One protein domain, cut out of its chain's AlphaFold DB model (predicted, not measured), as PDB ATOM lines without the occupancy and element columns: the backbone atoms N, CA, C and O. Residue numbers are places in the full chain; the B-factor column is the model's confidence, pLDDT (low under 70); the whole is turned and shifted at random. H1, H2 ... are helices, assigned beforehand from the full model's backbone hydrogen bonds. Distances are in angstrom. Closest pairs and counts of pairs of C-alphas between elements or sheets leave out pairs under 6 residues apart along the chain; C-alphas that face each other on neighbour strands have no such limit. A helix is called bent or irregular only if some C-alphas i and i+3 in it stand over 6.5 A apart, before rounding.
ATOM      1  N   VAL A  74     181.550 141.523 192.330       96.56
ATOM      2  CA  VAL A  74     181.253 141.357 193.756       96.56
ATOM      3  C   VAL A  74     180.801 142.663 194.412       96.56
ATOM      4  O   VAL A  74     179.919 142.650 195.268       96.56
ATOM      5  N   ILE A  75     181.337 143.797 193.951       96.62
ATOM      6  CA  ILE A  75     180.972 145.128 194.439       96.62
ATOM      7  C   ILE A  75     179.508 145.414 194.091       96.62
ATOM      8  O   ILE A  75     178.732 145.843 194.944       96.62
ATOM      9  N   THR A  76     179.106 145.125 192.851       96.81
ATOM     10  CA  THR A  76     177.719 145.291 192.400       96.81
ATOM     11  C   THR A  76     176.776 144.363 193.164       96.81
ATOM     12  O   THR A  76     175.714 144.804 193.592       96.81
ATOM     13  N   ARG A  77     177.168 143.104 193.401       97.88
ATOM     14  CA  ARG A  77     176.368 142.140 194.181       97.88
ATOM     15  C   ARG A  77     176.154 142.586 195.628       97.88
ATOM     16  O   ARG A  77     175.034 142.500 196.124       97.88
ATOM     17  N   ALA A  78     177.190 143.110 196.279       97.94
ATOM     18  CA  ALA A  78     177.082 143.661 197.629       97.94
ATOM     19  C   ALA A  78     176.170 144.899 197.693       97.94
ATOM     20  O   ALA A  78     175.424 145.083 198.649       97.94
ATOM     21  N   LEU A  79     176.173 145.745 196.662       98.19
ATOM     22  CA  LEU A  79     175.244 146.876 196.605       98.19
ATOM     23  C   LEU A  79     173.808 146.422 196.327       98.19
ATOM     24  O   LEU A  79     172.880 146.939 196.942       98.19
ATOM     25  N   LEU A  80     173.608 145.416 195.473       98.25
ATOM     26  CA  LEU A  80     172.289 144.812 195.264       98.25
ATOM     27  C   LEU A  80     171.743 144.161 196.540       98.25
ATOM     28  O   LEU A  80     170.537 144.212 196.778       98.25
ATOM     29  N   SER A  81     172.601 143.603 197.397       98.12
ATOM     30  CA  SER A  81     172.160 143.104 198.701       98.12
ATOM     31  C   SER A  81     171.760 144.221 199.662       98.12
ATOM     32  O   SER A  81     170.829 144.044 200.450       98.12
ATOM     33  N   GLU A  82     172.382 145.396 199.561       98.12
ATOM     34  CA  GLU A  82     171.931 146.566 200.311       98.12
ATOM     35  C   GLU A  82     170.559 147.052 199.829       98.12
ATOM     36  O   GLU A  82     169.674 147.327 200.646       98.12
ATOM     37  N   VAL A  83     170.330 147.069 198.510       98.19
ATOM     38  CA  VAL A  83     168.996 147.338 197.945       98.19
ATOM     39  C   VAL A  83     167.985 146.310 198.462       98.19
ATOM     40  O   VAL A  83     166.912 146.697 198.930       98.19
ATOM     41  N   TRP A  84     168.330 145.014 198.454       98.12
ATOM     42  CA  TRP A  84     167.494 143.949 199.023       98.12
ATOM     43  C   TRP A  84     167.128 144.232 200.477       98.12
ATOM     44  O   TRP A  84     165.951 144.188 200.826       98.12
ATOM     45  N   ARG A  85     168.113 144.544 201.324       97.62
ATOM     46  CA  ARG A  85     167.915 144.771 202.757       97.62
ATOM     47  C   ARG A  85     166.981 145.947 203.013       97.62
ATOM     48  O   ARG A  85     166.032 145.812 203.786       97.62
ATOM     49  N   ARG A  86     167.209 147.078 202.343       97.62
ATOM     50  CA  ARG A  86     166.350 148.266 202.460       97.62
ATOM     51  C   ARG A  86     164.931 147.985 201.986       97.62
ATOM     52  O   ARG A  86     163.962 148.322 202.666       97.62
ATOM     53  N   PHE A  87     164.798 147.308 200.851       96.88
ATOM     54  CA  PHE A  87     163.501 146.983 200.277       96.88
ATOM     55  C   PHE A  87     162.719 145.973 201.130       96.88
ATOM     56  O   PHE A  87     161.536 146.168 201.415       96.88
ATOM     57  N   HIS A  88     163.384 144.917 201.601       96.62
ATOM     58  CA  HIS A  88     162.811 143.904 202.487       96.62
ATOM     59  C   HIS A  88     162.362 144.510 203.825       96.62
ATOM     60  O   HIS A  88     161.272 144.203 204.311       96.62
ATOM     61  N   ASN A  89     163.162 145.426 204.381       97.00
ATOM     62  CA  ASN A  89     162.845 146.152 205.613       97.00
ATOM     63  C   ASN A  89     161.886 147.333 205.397       97.00
ATOM     64  O   ASN A  89     161.593 148.053 206.349       97.00
ATOM     65  N   GLN A  90     161.376 147.522 204.174       96.19
ATOM     66  CA  GLN A  90     160.423 148.573 203.807       96.19
ATOM     67  C   GLN A  90     160.946 149.999 204.042       96.19
ATOM     68  O   GLN A  90     160.153 150.925 204.213       96.19
ATOM     69  N   THR A  91     162.269 150.197 204.044       97.25
ATOM     70  CA  THR A  91     162.874 151.537 204.120       97.25
ATOM     71  C   THR A  91     162.926 152.226 202.761       97.25
ATOM     72  O   THR A  91     163.043 153.447 202.714       97.25
ATOM     73  N   ILE A  92     162.798 151.459 201.674       96.06
ATOM     74  CA  ILE A  92     162.588 151.949 200.308       96.06
ATOM     75  C   ILE A  92     161.402 151.220 199.668       96.06
ATOM     76  O   ILE A  92     161.102 150.069 200.003       96.06
ATOM     77  N   ASN A  93     160.720 151.884 198.740       93.31
ATOM     78  CA  ASN A  93     159.604 151.322 197.983       93.31
ATOM     79  C   ASN A  93     160.065 150.621 196.683       93.31
ATOM     80  O   ASN A  93     161.254 150.535 196.388       93.31
ATOM     81  N   VAL A  94     159.115 150.080 195.905       91.50
ATOM     82  CA  VAL A  94     159.411 149.339 194.659       91.50
ATOM     83  C   VAL A  94     160.105 150.220 193.620       91.50
ATOM     84  O   VAL A  94     161.070 149.770 193.014       91.50
ATOM     85  N   ALA A  95     159.644 151.459 193.428       89.38
ATOM     86  CA  ALA A  95     160.231 152.377 192.454       89.38
ATOM     87  C   ALA A  95     161.656 152.780 192.853       89.38
ATOM     88  O   ALA A  95     162.549 152.798 192.017       89.38
ATOM     89  N   GLU A  96     161.895 153.029 194.143       93.56
ATOM     90  CA  GLU A  96     163.245 153.301 194.655       93.56
ATOM     91  C   GLU A  96     164.176 152.093 194.473       93.56
ATOM     92  O   GLU A  96     165.325 152.254 194.069       93.56
ATOM     93  N   ALA A  97     163.690 150.871 194.719       94.88
ATOM     94  CA  ALA A  97     164.474 149.662 194.485       94.88
ATOM     95  C   ALA A  97     164.851 149.498 193.002       94.88
ATOM     96  O   ALA A  97     166.013 149.222 192.709       94.88
ATOM     97  N   VAL A  98     163.904 149.704 192.079       92.31
ATOM     98  CA  VAL A  98     164.160 149.668 190.627       92.31
ATOM     99  C   VAL A  98     165.178 150.736 190.231       92.31
ATOM    100  O   VAL A  98     166.190 150.401 189.619       92.31
ATOM    101  N   PHE A  99     165.002 151.976 190.695       92.31
ATOM    102  CA  PHE A  99     165.949 153.068 190.456       92.31
ATOM    103  C   PHE A  99     167.387 152.699 190.856       92.31
ATOM    104  O   PHE A  99     168.331 152.929 190.095       92.31
ATOM    105  N   TYR A 100     167.582 152.099 192.036       96.06
ATOM    106  CA  TYR A 100     168.917 151.679 192.466       96.06
ATOM    107  C   TYR A 100     169.465 150.509 191.645       96.06
ATOM    108  O   TYR A 100     170.653 150.512 191.325       96.06
ATOM    109  N   ILE A 101     168.631 149.531 191.277       95.06
ATOM    110  CA  ILE A 101     169.039 148.415 190.405       95.06
ATOM    111  C   ILE A 101     169.540 148.944 189.053       95.06
ATOM    112  O   ILE A 101     170.576 148.492 188.566       95.06
ATOM    113  N   GLU A 102     168.843 149.919 188.470       92.12
ATOM    114  CA  GLU A 102     169.199 150.535 187.185       92.12
ATOM    115  C   GLU A 102     170.448 151.416 187.267       92.12
ATOM    116  O   GLU A 102     171.242 151.461 186.325       92.12
ATOM    117  N   SER A 103     170.648 152.086 188.404       94.00
ATOM    118  CA  SER A 103     171.788 152.981 188.641       94.00
ATOM    119  C   SER A 103     173.112 152.242 188.868       94.00
ATOM    120  O   SER A 103     174.185 152.844 188.790       94.00
ATOM    121  N   LEU A 104     173.062 150.944 189.175       94.62
ATOM    122  CA  LEU A 104     174.244 150.118 189.396       94.62
ATOM    123  C   LEU A 104     174.855 149.632 188.067       94.62
ATOM    124  O   LEU A 104     174.145 149.444 187.079       94.62
ATOM    125  N   PRO A 105     176.179 149.383 188.007       90.88
ATOM    126  CA  PRO A 105     176.866 148.951 186.792       90.88
ATOM    127  C   PRO A 105     176.545 147.482 186.473       90.88
ATOM    128  O   PRO A 105     177.358 146.582 186.693       90.88
ATOM    129  N   ARG A 106     175.342 147.243 185.937       84.19
ATOM    130  CA  ARG A 106     174.806 145.916 185.585       84.19
ATOM    131  C   ARG A 106     175.718 145.151 184.632       84.19
ATOM    132  O   ARG A 106     175.860 143.952 184.790       84.19
ATOM    133  N   TYR A 107     176.418 145.850 183.736       82.94
ATOM    134  CA  TYR A 107     177.399 145.266 182.812       82.94
ATOM    135  C   TYR A 107     178.560 144.524 183.501       82.94
ATOM    136  O   TYR A 107     179.294 143.807 182.829       82.94
ATOM    137  N   LYS A 108     178.756 144.715 184.813       89.88
ATOM    138  CA  LYS A 108     179.735 143.957 185.604       89.88
ATOM    139  C   LYS A 108     179.195 142.603 186.064       89.88
ATOM    140  O   LYS A 108     179.987 141.735 186.395       89.88
ATOM    141  N   LEU A 109     177.878 142.415 186.132       93.75
ATOM    142  CA  LEU A 109     177.264 141.154 186.547       93.75
ATOM    143  C   LEU A 109     177.425 140.079 185.463       93.75
ATOM    144  O   LEU A 109     177.813 140.368 184.333       93.75
ATOM    145  N   THR A 110     177.086 138.827 185.781       93.31
ATOM    146  CA  THR A 110     177.016 137.787 184.745       93.31
ATOM    147  C   THR A 110     175.926 138.110 183.717       93.31
ATOM    148  O   THR A 110     174.964 138.819 184.022       93.31
ATOM    149  N   ASP A 111     176.019 137.544 182.509       91.12
ATOM    150  CA  ASP A 111     175.008 137.738 181.454       91.12
ATOM    151  C   ASP A 111     173.586 137.408 181.931       91.12
ATOM    152  O   ASP A 111     172.629 138.092 181.583       91.12
ATOM    153  N   TYR A 112     173.449 136.381 182.775       90.69
ATOM    154  CA  TYR A 112     172.162 135.976 183.338       90.69
ATOM    155  C   TYR A 112     171.604 137.007 184.311       90.69
ATOM    156  O   TYR A 112     170.449 137.399 184.197       90.69
ATOM    157  N   GLU A 113     172.422 137.466 185.256       93.75
ATOM    158  CA  GLU A 113     172.019 138.509 186.202       93.75
ATOM    159  C   GLU A 113     171.680 139.811 185.476       93.75
ATOM    160  O   GLU A 113     170.672 140.442 185.788       93.75
ATOM    161  N   SER A 114     172.486 140.178 184.478       92.06
ATOM    162  CA  SER A 114     172.246 141.348 183.634       92.06
ATOM    163  C   SER A 114     170.909 141.237 182.910       92.06
ATOM    164  O   SER A 114     170.115 142.169 182.966       92.06
ATOM    165  N   LEU A 115     170.624 140.087 182.286       89.06
ATOM    166  CA  LEU A 115     169.353 139.827 181.608       89.06
ATOM    167  C   LEU A 115     168.163 139.927 182.572       89.06
ATOM    168  O   LEU A 115     167.197 140.622 182.280       89.06
ATOM    169  N   GLN A 116     168.261 139.309 183.752       89.19
ATOM    170  CA  GLN A 116     167.212 139.403 184.772       89.19
ATOM    171  C   GLN A 116     166.988 140.842 185.259       89.19
ATOM    172  O   GLN A 116     165.863 141.203 185.597       89.19
ATOM    173  N   ALA A 117     168.038 141.666 185.301       89.56
ATOM    174  CA  ALA A 117     167.919 143.079 185.638       89.56
ATOM    175  C   ALA A 117     167.291 143.906 184.501       89.56
ATOM    176  O   ALA A 117     166.565 144.854 184.786       89.56
ATOM    177  N   TYR A 118     167.544 143.566 183.232       84.81
ATOM    178  CA  TYR A 118     166.881 144.197 182.081       84.81
ATOM    179  C   TYR A 118     165.379 143.894 182.041       84.81
ATOM    180  O   TYR A 118     164.587 144.798 181.793       84.81
ATOM    181  N   ASP A 119     164.975 142.667 182.382       82.12
ATOM    182  CA  ASP A 119     163.557 142.279 182.442       82.12
ATOM    183  C   ASP A 119     162.738 143.142 183.430       82.12
ATOM    184  O   ASP A 119     161.514 143.227 183.318       82.12
ATOM    185  N   LEU A 120     163.394 143.774 184.415       83.38
ATOM    186  CA  LEU A 120     162.758 144.704 185.355       83.38
ATOM    187  C   LEU A 120     162.534 146.098 184.745       83.38
ATOM    188  O   LEU A 120     161.480 146.686 184.980       83.38
ATOM    189  N   GLU A 121     163.486 146.590 183.949       72.81
ATOM    190  CA  GLU A 121     163.455 147.906 183.285       72.81
ATOM    191  C   GLU A 121     162.387 147.943 182.180       72.81
ATOM    192  O   GLU A 121     161.540 148.841 182.134       72.81
ATOM    193  N   ASP A 122     162.344 146.897 181.347       67.94
ATOM    194  CA  ASP A 122     161.319 146.746 180.307       67.94
ATOM    195  C   ASP A 122     159.906 146.727 180.908       67.94
ATOM    196  O   ASP A 122     158.943 147.176 180.280       67.94
ATOM    197  N   TYR A 123     159.762 146.247 182.147       64.06
ATOM    198  CA  TYR A 123     158.473 146.200 182.827       64.06
ATOM    199  C   TYR A 123     157.948 147.597 183.187       64.06
ATOM    200  O   TYR A 123     156.759 147.875 183.010       64.06
ATOM    201  N   GLU A 124     158.816 148.491 183.661       59.94
ATOM    202  CA  GLU A 124     158.438 149.874 183.972       59.94
ATOM    203  C   GLU A 124     158.079 150.652 182.698       59.94
ATOM    204  O   GLU A 124     157.065 151.359 182.664       59.94
ATOM    205  N   PHE A 125     158.848 150.450 181.623       62.69
ATOM    206  CA  PHE A 125     158.625 151.111 180.338       62.69
ATOM    207  C   PHE A 125     157.347 150.638 179.623       62.69
ATOM    208  O   PHE A 125     156.609 151.456 179.066       62.69
ATOM    209  N   LEU A 126     157.059 149.330 179.626       57.41
ATOM    210  CA  LEU A 126     155.958 148.746 178.847       57.41
ATOM    211  C   LEU A 126     154.590 148.825 179.538       57.41
ATOM    212  O   LEU A 126     153.575 148.921 178.843       57.41
ATOM    213  N   TYR A 127     154.535 148.774 180.873       58.50
ATOM    214  CA  TYR A 127     153.270 148.588 181.602       58.50
ATOM    215  C   TYR A 127     152.803 149.818 182.402       58.50
ATOM    216  O   TYR A 127     151.640 149.869 182.807       58.50
ATOM    217  N   GLY A 128     153.635 150.856 182.545       56.75
ATOM    218  CA  GLY A 128     153.283 152.092 183.254       56.75
ATOM    219  C   GLY A 128     153.296 151.966 184.787       56.75
ATOM    220  O   GLY A 128     153.357 150.875 185.346       56.75
ATOM    221  N   HIS A 129     153.273 153.117 185.475       55.53
ATOM    222  CA  HIS A 129     153.651 153.284 186.892       55.53
ATOM    223  C   HIS A 129     153.201 152.175 187.878       55.53
ATOM    224  O   HIS A 129     152.027 152.090 188.241       55.53
ATOM    225  N   VAL A 130     154.202 151.449 188.405       53.56
ATOM    226  CA  VAL A 130     154.482 151.064 189.818       53.56
ATOM    227  C   VAL A 130     153.435 150.240 190.598       53.56
ATOM    228  O   VAL A 130     153.768 149.656 191.628       53.56
ATOM    229  N   ASN A 131     152.199 150.091 190.126       53.84
ATOM    230  CA  ASN A 131     151.115 149.469 190.901       53.84
ATOM    231  C   ASN A 131     150.820 148.002 190.561       53.84
ATOM    232  O   ASN A 131     149.770 147.485 190.945       53.84
ATOM    233  N   GLU A 132     151.731 147.299 189.889       58.38
ATOM    234  CA  GLU A 132     151.539 145.875 189.636       58.38
ATOM    235  C   GLU A 132     152.146 145.003 190.750       58.38
ATOM    236  O   GLU A 132     153.359 145.047 190.980       58.38
ATOM    237  N   PRO A 133     151.352 144.125 191.403       63.81
ATOM    238  CA  PRO A 133     151.860 143.073 192.292       63.81
ATOM    239  C   PRO A 133     152.989 142.239 191.664       63.81
ATOM    240  O   PRO A 133     153.856 141.730 192.379       63.81
ATOM    241  N   ASN A 134     153.000 142.149 190.331       78.38
ATOM    242  CA  ASN A 134     154.008 141.454 189.542       78.38
ATOM    243  C   ASN A 134     155.388 142.118 189.633       78.38
ATOM    244  O   ASN A 134     156.376 141.410 189.803       78.38
ATOM    245  N   LEU A 135     155.477 143.456 189.602       84.69
ATOM    246  CA  LEU A 135     156.765 144.155 189.671       84.69
ATOM    247  C   LEU A 135     157.419 143.956 191.038       84.69
ATOM    248  O   LEU A 135     158.586 143.586 191.119       84.69
ATOM    249  N   ARG A 136     156.645 144.103 192.121       88.38
ATOM    250  CA  ARG A 136     157.137 143.813 193.475       88.38
ATOM    251  C   ARG A 136     157.653 142.380 193.580       88.38
ATOM    252  O   ARG A 136     158.719 142.160 194.146       88.38
ATOM    253  N   PHE A 137     156.910 141.412 193.045       89.62
ATOM    254  CA  PHE A 137     157.335 140.016 193.036       89.62
ATOM    255  C   PHE A 137     158.628 139.809 192.235       89.62
ATOM    256  O   PHE A 137     159.529 139.125 192.713       89.62
ATOM    257  N   ASN A 138     158.754 140.435 191.064       90.38
ATOM    258  CA  ASN A 138     159.948 140.338 190.226       90.38
ATOM    259  C   ASN A 138     161.173 140.972 190.899       90.38
ATOM    260  O   ASN A 138     162.239 140.358 190.901       90.38
ATOM    261  N   VAL A 139     161.013 142.131 191.546       93.31
ATOM    262  CA  VAL A 139     162.071 142.769 192.346       93.31
ATOM    263  C   VAL A 139     162.498 141.859 193.498       93.31
ATOM    264  O   VAL A 139     163.693 141.644 193.684       93.31
ATOM    265  N   ILE A 140     161.552 141.258 194.237       95.00
ATOM    266  CA  ILE A 140     161.873 140.282 195.295       95.00
ATOM    267  C   ILE A 140     162.655 139.104 194.712       95.00
ATOM    268  O   ILE A 140     163.702 138.736 195.241       95.00
ATOM    269  N   ARG A 141     162.160 138.516 193.619       93.56
ATOM    270  CA  ARG A 141     162.784 137.362 192.967       93.56
ATOM    271  C   ARG A 141     164.223 137.675 192.565       93.56
ATOM    272  O   ARG A 141     165.109 136.892 192.894       93.56
ATOM    273  N   PHE A 142     164.446 138.814 191.914       95.12
ATOM    274  CA  PHE A 142     165.766 139.256 191.478       95.12
ATOM    275  C   PHE A 142     166.703 139.536 192.657       95.12
ATOM    276  O   PHE A 142     167.796 138.984 192.713       95.12
ATOM    277  N   LEU A 143     166.272 140.348 193.625       97.06
ATOM    278  CA  LEU A 143     167.127 140.792 194.726       97.06
ATOM    279  C   LEU A 143     167.431 139.689 195.754       97.06
ATOM    280  O   LEU A 143     168.499 139.694 196.365       97.06
ATOM    281  N   SER A 144     166.526 138.722 195.933       96.69
ATOM    282  CA  SER A 144     166.654 137.682 196.966       96.69
ATOM    283  C   SER A 144     167.899 136.802 196.828       96.69
ATOM    284  O   SER A 144     168.380 136.272 197.828       96.69
ATOM    285  N   ILE A 145     168.466 136.662 195.624       96.81
ATOM    286  CA  ILE A 145     169.679 135.854 195.421       96.81
ATOM    287  C   ILE A 145     170.921 136.499 196.058       96.81
ATOM    288  O   ILE A 145     171.878 135.798 196.374       96.81
ATOM    289  N   TYR A 146     170.892 137.813 196.306       97.88
ATOM    290  CA  TYR A 146     171.999 138.560 196.911       97.88
ATOM    291  C   TYR A 146     171.904 138.646 198.440       97.88
ATOM    292  O   TYR A 146     172.785 139.215 199.075       97.88
ATOM    293  N   GLN A 147     170.876 138.064 199.068       97.12
ATOM    294  CA  GLN A 147     170.601 138.220 200.507       97.12
ATOM    295  C   GLN A 147     171.734 137.778 201.450       97.12
ATOM    296  O   GLN A 147     171.714 138.118 202.630       97.12
ATOM    297  N   ARG A 148     172.694 136.987 200.954       97.81
ATOM    298  CA  ARG A 148     173.840 136.486 201.728       97.81
ATOM    299  C   ARG A 148     174.963 137.521 201.879       97.81
ATOM    300  O   ARG A 148     175.813 137.352 202.746       97.81
ATOM    301  N   PHE A 149     174.983 138.565 201.050       97.88
ATOM    302  CA  PHE A 149     175.992 139.622 201.112       97.88
ATOM    303  C   PHE A 149     175.574 140.713 202.104       97.88
ATOM    304  O   PHE A 149     174.427 141.161 202.112       97.88
ATOM    305  N   ASN A 150     176.523 141.190 202.898       94.94
ATOM    306  CA  ASN A 150     176.382 142.314 203.817       94.94
ATOM    307  C   ASN A 150     177.727 143.051 203.938       94.94
ATOM    308  O   ASN A 150     178.789 142.457 203.812       94.94
ATOM    309  N   PHE A 151     177.705 144.343 204.231       95.12
ATOM    310  CA  PHE A 151     178.905 145.133 204.502       95.12
ATOM    311  C   PHE A 151     179.697 144.582 205.699       95.12
ATOM    312  O   PHE A 151     180.924 144.608 205.674       95.12
ATOM    313  N   ASP A 152     179.020 143.949 206.662       93.50
ATOM    314  CA  ASP A 152     179.665 143.315 207.821       93.50
ATOM    315  C   ASP A 152     180.407 142.010 207.474       93.50
ATOM    316  O   ASP A 152     181.318 141.610 208.194       93.50
ATOM    317  N   ASN A 153     180.046 141.334 206.371       95.38
ATOM    318  CA  ASN A 153     180.711 140.107 205.909       95.38
ATOM    319  C   ASN A 153     181.550 140.323 204.642       95.38
ATOM    320  O   ASN A 153     181.793 139.382 203.884       95.38
ATOM    321  N   TYR A 154     182.044 141.549 204.430       94.69
ATOM    322  CA  TYR A 154     182.919 141.874 203.302       94.69
ATOM    323  C   TYR A 154     184.128 140.933 203.106       94.69
ATOM    324  O   TYR A 154     184.490 140.714 201.947       94.69
ATOM    325  N   PRO A 155     184.738 140.314 204.147       94.38
ATOM    326  CA  PRO A 155     185.835 139.370 203.934       94.38
ATOM    327  C   PRO A 155     185.404 138.102 203.179       94.38
ATOM    328  O   PRO A 155     186.220 137.474 202.509       94.38
ATOM    329  N   GLU A 156     184.123 137.734 203.261       96.50
ATOM    330  CA  GLU A 156     183.550 136.527 202.650       96.50
ATOM    331  C   GLU A 156     183.008 136.780 201.237       96.50
ATOM    332  O   GLU A 156     182.658 135.841 200.523       96.50
ATOM    333  N   TRP A 157     182.940 138.040 200.798       97.12
ATOM    334  CA  TRP A 157     182.272 138.436 199.559       97.12
ATOM    335  C   TRP A 157     182.749 137.681 198.319       97.12
ATOM    336  O   TRP A 157     181.922 137.271 197.509       97.12
ATOM    337  N   ASN A 158     184.056 137.463 198.170       96.50
ATOM    338  CA  ASN A 158     184.585 136.720 197.023       96.50
ATOM    339  C   ASN A 158     184.092 135.269 197.021       96.50
ATOM    340  O   ASN A 158     183.585 134.801 196.007       96.50
ATOM    341  N   GLN A 159     184.139 134.596 198.175       97.44
ATOM    342  CA  GLN A 159     183.628 133.232 198.307       97.44
ATOM    343  C   GLN A 159     182.124 133.172 198.001       97.44
ATOM    344  O   GLN A 159     181.685 132.335 197.216       97.44
ATOM    345  N   LEU A 160     181.334 134.082 198.579       98.00
ATOM    346  CA  LEU A 160     179.891 134.160 198.327       98.00
ATOM    347  C   LEU A 160     179.580 134.417 196.848       98.00
ATOM    348  O   LEU A 160     178.607 133.891 196.309       98.00
ATOM    349  N   SER A 161     180.411 135.221 196.188       97.31
ATOM    350  CA  SER A 161     180.309 135.507 194.760       97.31
ATOM    351  C   SER A 161     180.584 134.270 193.911       97.31
ATOM    352  O   SER A 161     179.825 133.986 192.984       97.31
ATOM    353  N   ASP A 162     181.617 133.503 194.237       97.31
ATOM    354  CA  ASP A 162     181.939 132.269 193.522       97.31
ATOM    355  C   ASP A 162     180.827 131.225 193.687       97.31
ATOM    356  O   ASP A 162     180.380 130.624 192.706       97.31
ATOM    357  N   GLU A 163     180.311 131.069 194.910       97.62
ATOM    358  CA  GLU A 163     179.182 130.184 195.208       97.62
ATOM    359  C   GLU A 163     177.920 130.588 194.433       97.62
ATOM    360  O   GLU A 163     177.316 129.749 193.762       97.62
ATOM    361  N   LEU A 164     177.551 131.873 194.451       96.94
ATOM    362  CA  LEU A 164     176.393 132.372 193.708       96.94
ATOM    363  C   LEU A 164     176.557 132.164 192.196       96.94
ATOM    364  O   LEU A 164     175.608 131.778 191.514       96.94
ATOM    365  N   THR A 165     177.760 132.374 191.662       96.56
ATOM    366  CA  THR A 165     178.048 132.116 190.245       96.56
ATOM    367  C   THR A 165     177.835 130.641 189.898       96.56
ATOM    368  O   THR A 165     177.202 130.339 188.884       96.56
ATOM    369  N   ALA A 166     178.286 129.717 190.750       95.88
ATOM    370  CA  ALA A 166     178.045 128.289 190.562       95.88
ATOM    371  C   ALA A 166     176.547 127.934 190.637       95.88
ATOM    372  O   ALA A 166     176.050 127.166 189.810       95.88
ATOM    373  N   GLU A 167     175.801 128.518 191.580       95.19
ATOM    374  CA  GLU A 167     174.349 128.331 191.696       95.19
ATOM    375  C   GLU A 167     173.593 128.827 190.452       95.19
ATOM    376  O   GLU A 167     172.683 128.150 189.963       95.19
ATOM    377  N   ILE A 168     173.974 129.993 189.918       93.88
ATOM    378  CA  ILE A 168     173.406 130.556 188.687       93.88
ATOM    379  C   ILE A 168     173.670 129.624 187.502       93.88
ATOM    380  O   ILE A 168     172.765 129.366 186.710       93.88
ATOM    381  N   GLU A 169     174.876 129.071 187.386       91.94
ATOM    382  CA  GLU A 169     175.225 128.177 186.279       91.94
ATOM    383  C   GLU A 169     174.423 126.862 186.310       91.94
ATOM    384  O   GLU A 169     173.959 126.363 185.276       91.94
ATOM    385  N   ILE A 170     174.158 126.337 187.511       90.31
ATOM    386  CA  ILE A 170     173.253 125.197 187.699       90.31
ATOM    387  C   ILE A 170     171.828 125.565 187.257       90.31
ATOM    388  O   ILE A 170     171.206 124.791 186.524       90.31
ATOM    389  N   LYS A 171     171.315 126.738 187.659       87.44
ATOM    390  CA  LYS A 171     169.971 127.211 187.273       87.44
ATOM    391  C   LYS A 171     169.827 127.354 185.761       87.44
ATOM    392  O   LYS A 171     168.900 126.766 185.208       87.44
ATOM    393  N   LYS A 172     170.782 128.001 185.086       85.44
ATOM    394  CA  LYS A 172     170.810 128.094 183.613       85.44
ATOM    395  C   LYS A 172     170.712 126.718 182.957       85.44
ATOM    396  O   LYS A 172     169.937 126.513 182.031       85.44
ATOM    397  N   THR A 173     171.469 125.741 183.459       82.00
ATOM    398  CA  THR A 173     171.468 124.373 182.913       82.00
ATOM    399  C   THR A 173     170.117 123.666 183.097       82.00
ATOM    400  O   THR A 173     169.736 122.815 182.287       82.00
ATOM    401  N   LEU A 174     169.394 123.968 184.178       79.38
ATOM    402  CA  LEU A 174     168.060 123.424 184.439       79.38
ATOM    403  C   LEU A 174     166.983 124.101 183.581       79.38
ATOM    404  O   LEU A 174     166.096 123.403 183.086       79.38
ATOM    405  N   GLU A 175     167.090 125.412 183.370       74.00
ATOM    406  CA  GLU A 175     166.212 126.196 182.493       74.00
ATOM    407  C   GLU A 175     166.397 125.792 181.022       74.00
ATOM    408  O   GLU A 175     165.426 125.396 180.384       74.00
ATOM    409  N   CYS A 176     167.636 125.673 180.531       60.28
ATOM    410  CA  CYS A 176     167.930 125.150 179.187       60.28
ATOM    411  C   CYS A 176     167.422 123.710 178.972       60.28
ATOM    412  O   CYS A 176     167.096 123.316 177.851       60.28
ATOM    413  N   ARG A 177     167.351 122.887 180.032       54.16
ATOM    414  CA  ARG A 177     166.720 121.554 179.964       54.16
ATOM    415  C   ARG A 177     165.194 121.629 179.915       54.16
ATOM    416  O   ARG A 177     164.577 120.727 179.350       54.16
ATOM    417  N   HIS A 178     164.596 122.672 180.485       48.09
ATOM    418  CA  HIS A 178     163.165 122.947 180.387       48.09
ATOM    419  C   HIS A 178     162.770 123.627 179.074       48.09
ATOM    420  O   HIS A 178     161.638 123.426 178.654       48.09
ATOM    421  N   ASP A 179     163.679 124.299 178.367       46.97
ATOM    422  CA  ASP A 179     163.410 124.881 177.039       46.97
ATOM    423  C   ASP A 179     163.223 123.830 175.920       46.97
ATOM    424  O   ASP A 179     162.790 124.156 174.813       46.97
ATOM    425  N   LEU A 180     163.463 122.538 176.199       43.69
ATOM    426  CA  LEU A 180     162.969 121.429 175.362       43.69
ATOM    427  C   LEU A 180     161.447 121.242 175.462       43.69
ATOM    428  O   LEU A 180     160.840 120.649 174.566       43.69
TER     429      LEU A 180
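What this domain is: This is residues 74 to 180 of the 250 residues of an uncharacterized protein of Mucilaginibacter sp. MJ1a (UniProt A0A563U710). Two helical hairpins, H1 with H2 and H3 with H4, pack on each other at a steep angle to make a four-helix body, and the long helix H5 runs across one end of it, past the beginnings of H1 and H3 and the end of H4. H5 turns sharply near residue 158, and residues 173 to 180, of which 173 to 178 belong to H5, stick out from the body. The printed part has 107 residues with five named helices, H1 to H5 in that order along the chain, and no named strand; the class is all helix. The whole is compact, with a radius of gyration of the C-alphas of 14.1 A and spans of 42 by 38 by 22 A.

Where its parts are: H1, residues 74 to 88, begins with C-alpha 74 at (181.253, 141.357, 193.756) and is 20.6 A long. H2 is residues 94 to 103, 14.2 A. H3 is residues 111 to 127, 24.3 A, with C-alpha 111 at (175.008, 137.738, 181.454). H4, residues 133 to 146, is 21.1 A long and only just irregular: C-alphas 142 and 145 are 6.51 A apart. H5, residues 151 to 178, is 36.4 A long and ends with C-alpha 178 at (163.165, 122.947, 180.387); it is irregular, with C-alphas 152 and 155 8.3 A apart, and has a kink of 70 degrees near residue 158.

How they stand to each other: H1 and H2 form a hairpin at a shallow tilt of 10 degrees, their closest C-alphas, of Val 83 and Ala 97, 6.1 A apart. H3 and H4 form another at 19 degrees, closest at the C-alphas of Gln 116 and Phe 142, 6.9 A; H3 touches H4 with residues 116 to 123 alone. H4 touches H1 with residues 140 to 146 alone, closest at the C-alphas of Ser 81 and Tyr 146, 4.9 A, at a steep tilt of 45 degrees, opposite ways. H2 touches H3 at a steep tilt of 50 degrees, closest at the C-alphas of Ile 101 and Ala 117, 7.2 A. H2 also touches H4, closest at the C-alphas of Val 94 and Arg 136, 6.1 A. The helix packing is mostly crossed, but only just: 2 of 6 touching pairs are at a shallow tilt. H1 and H3 are apart. H5 touches H1 with residues 151 to 161 alone, about perpendicular at 88 degrees; the closest C-alphas are those of Val 74 and Ser 161, 6.0 A. H5 is close to but not clearly touching H3, at the C-alphas of Tyr 112 and Ile 168, 7.7 A, and H4, at those of Ile 145 and Leu 164, 7.8 A. In H1 and H2 every O i to N i+4 pair is within hydrogen-bond range; the counts are 10 of 13 in H3, 8 of 10 in H4 and 19 of 24 in H5.

The domain as a whole: The two C-alphas farthest apart, of Asp 152 and Leu 180, are 42.6 A apart. The printed part has no cut and no long link. Mean pLDDT of the printed part is 87.2; residues 122 to 133 and 176 to 180 are under 70.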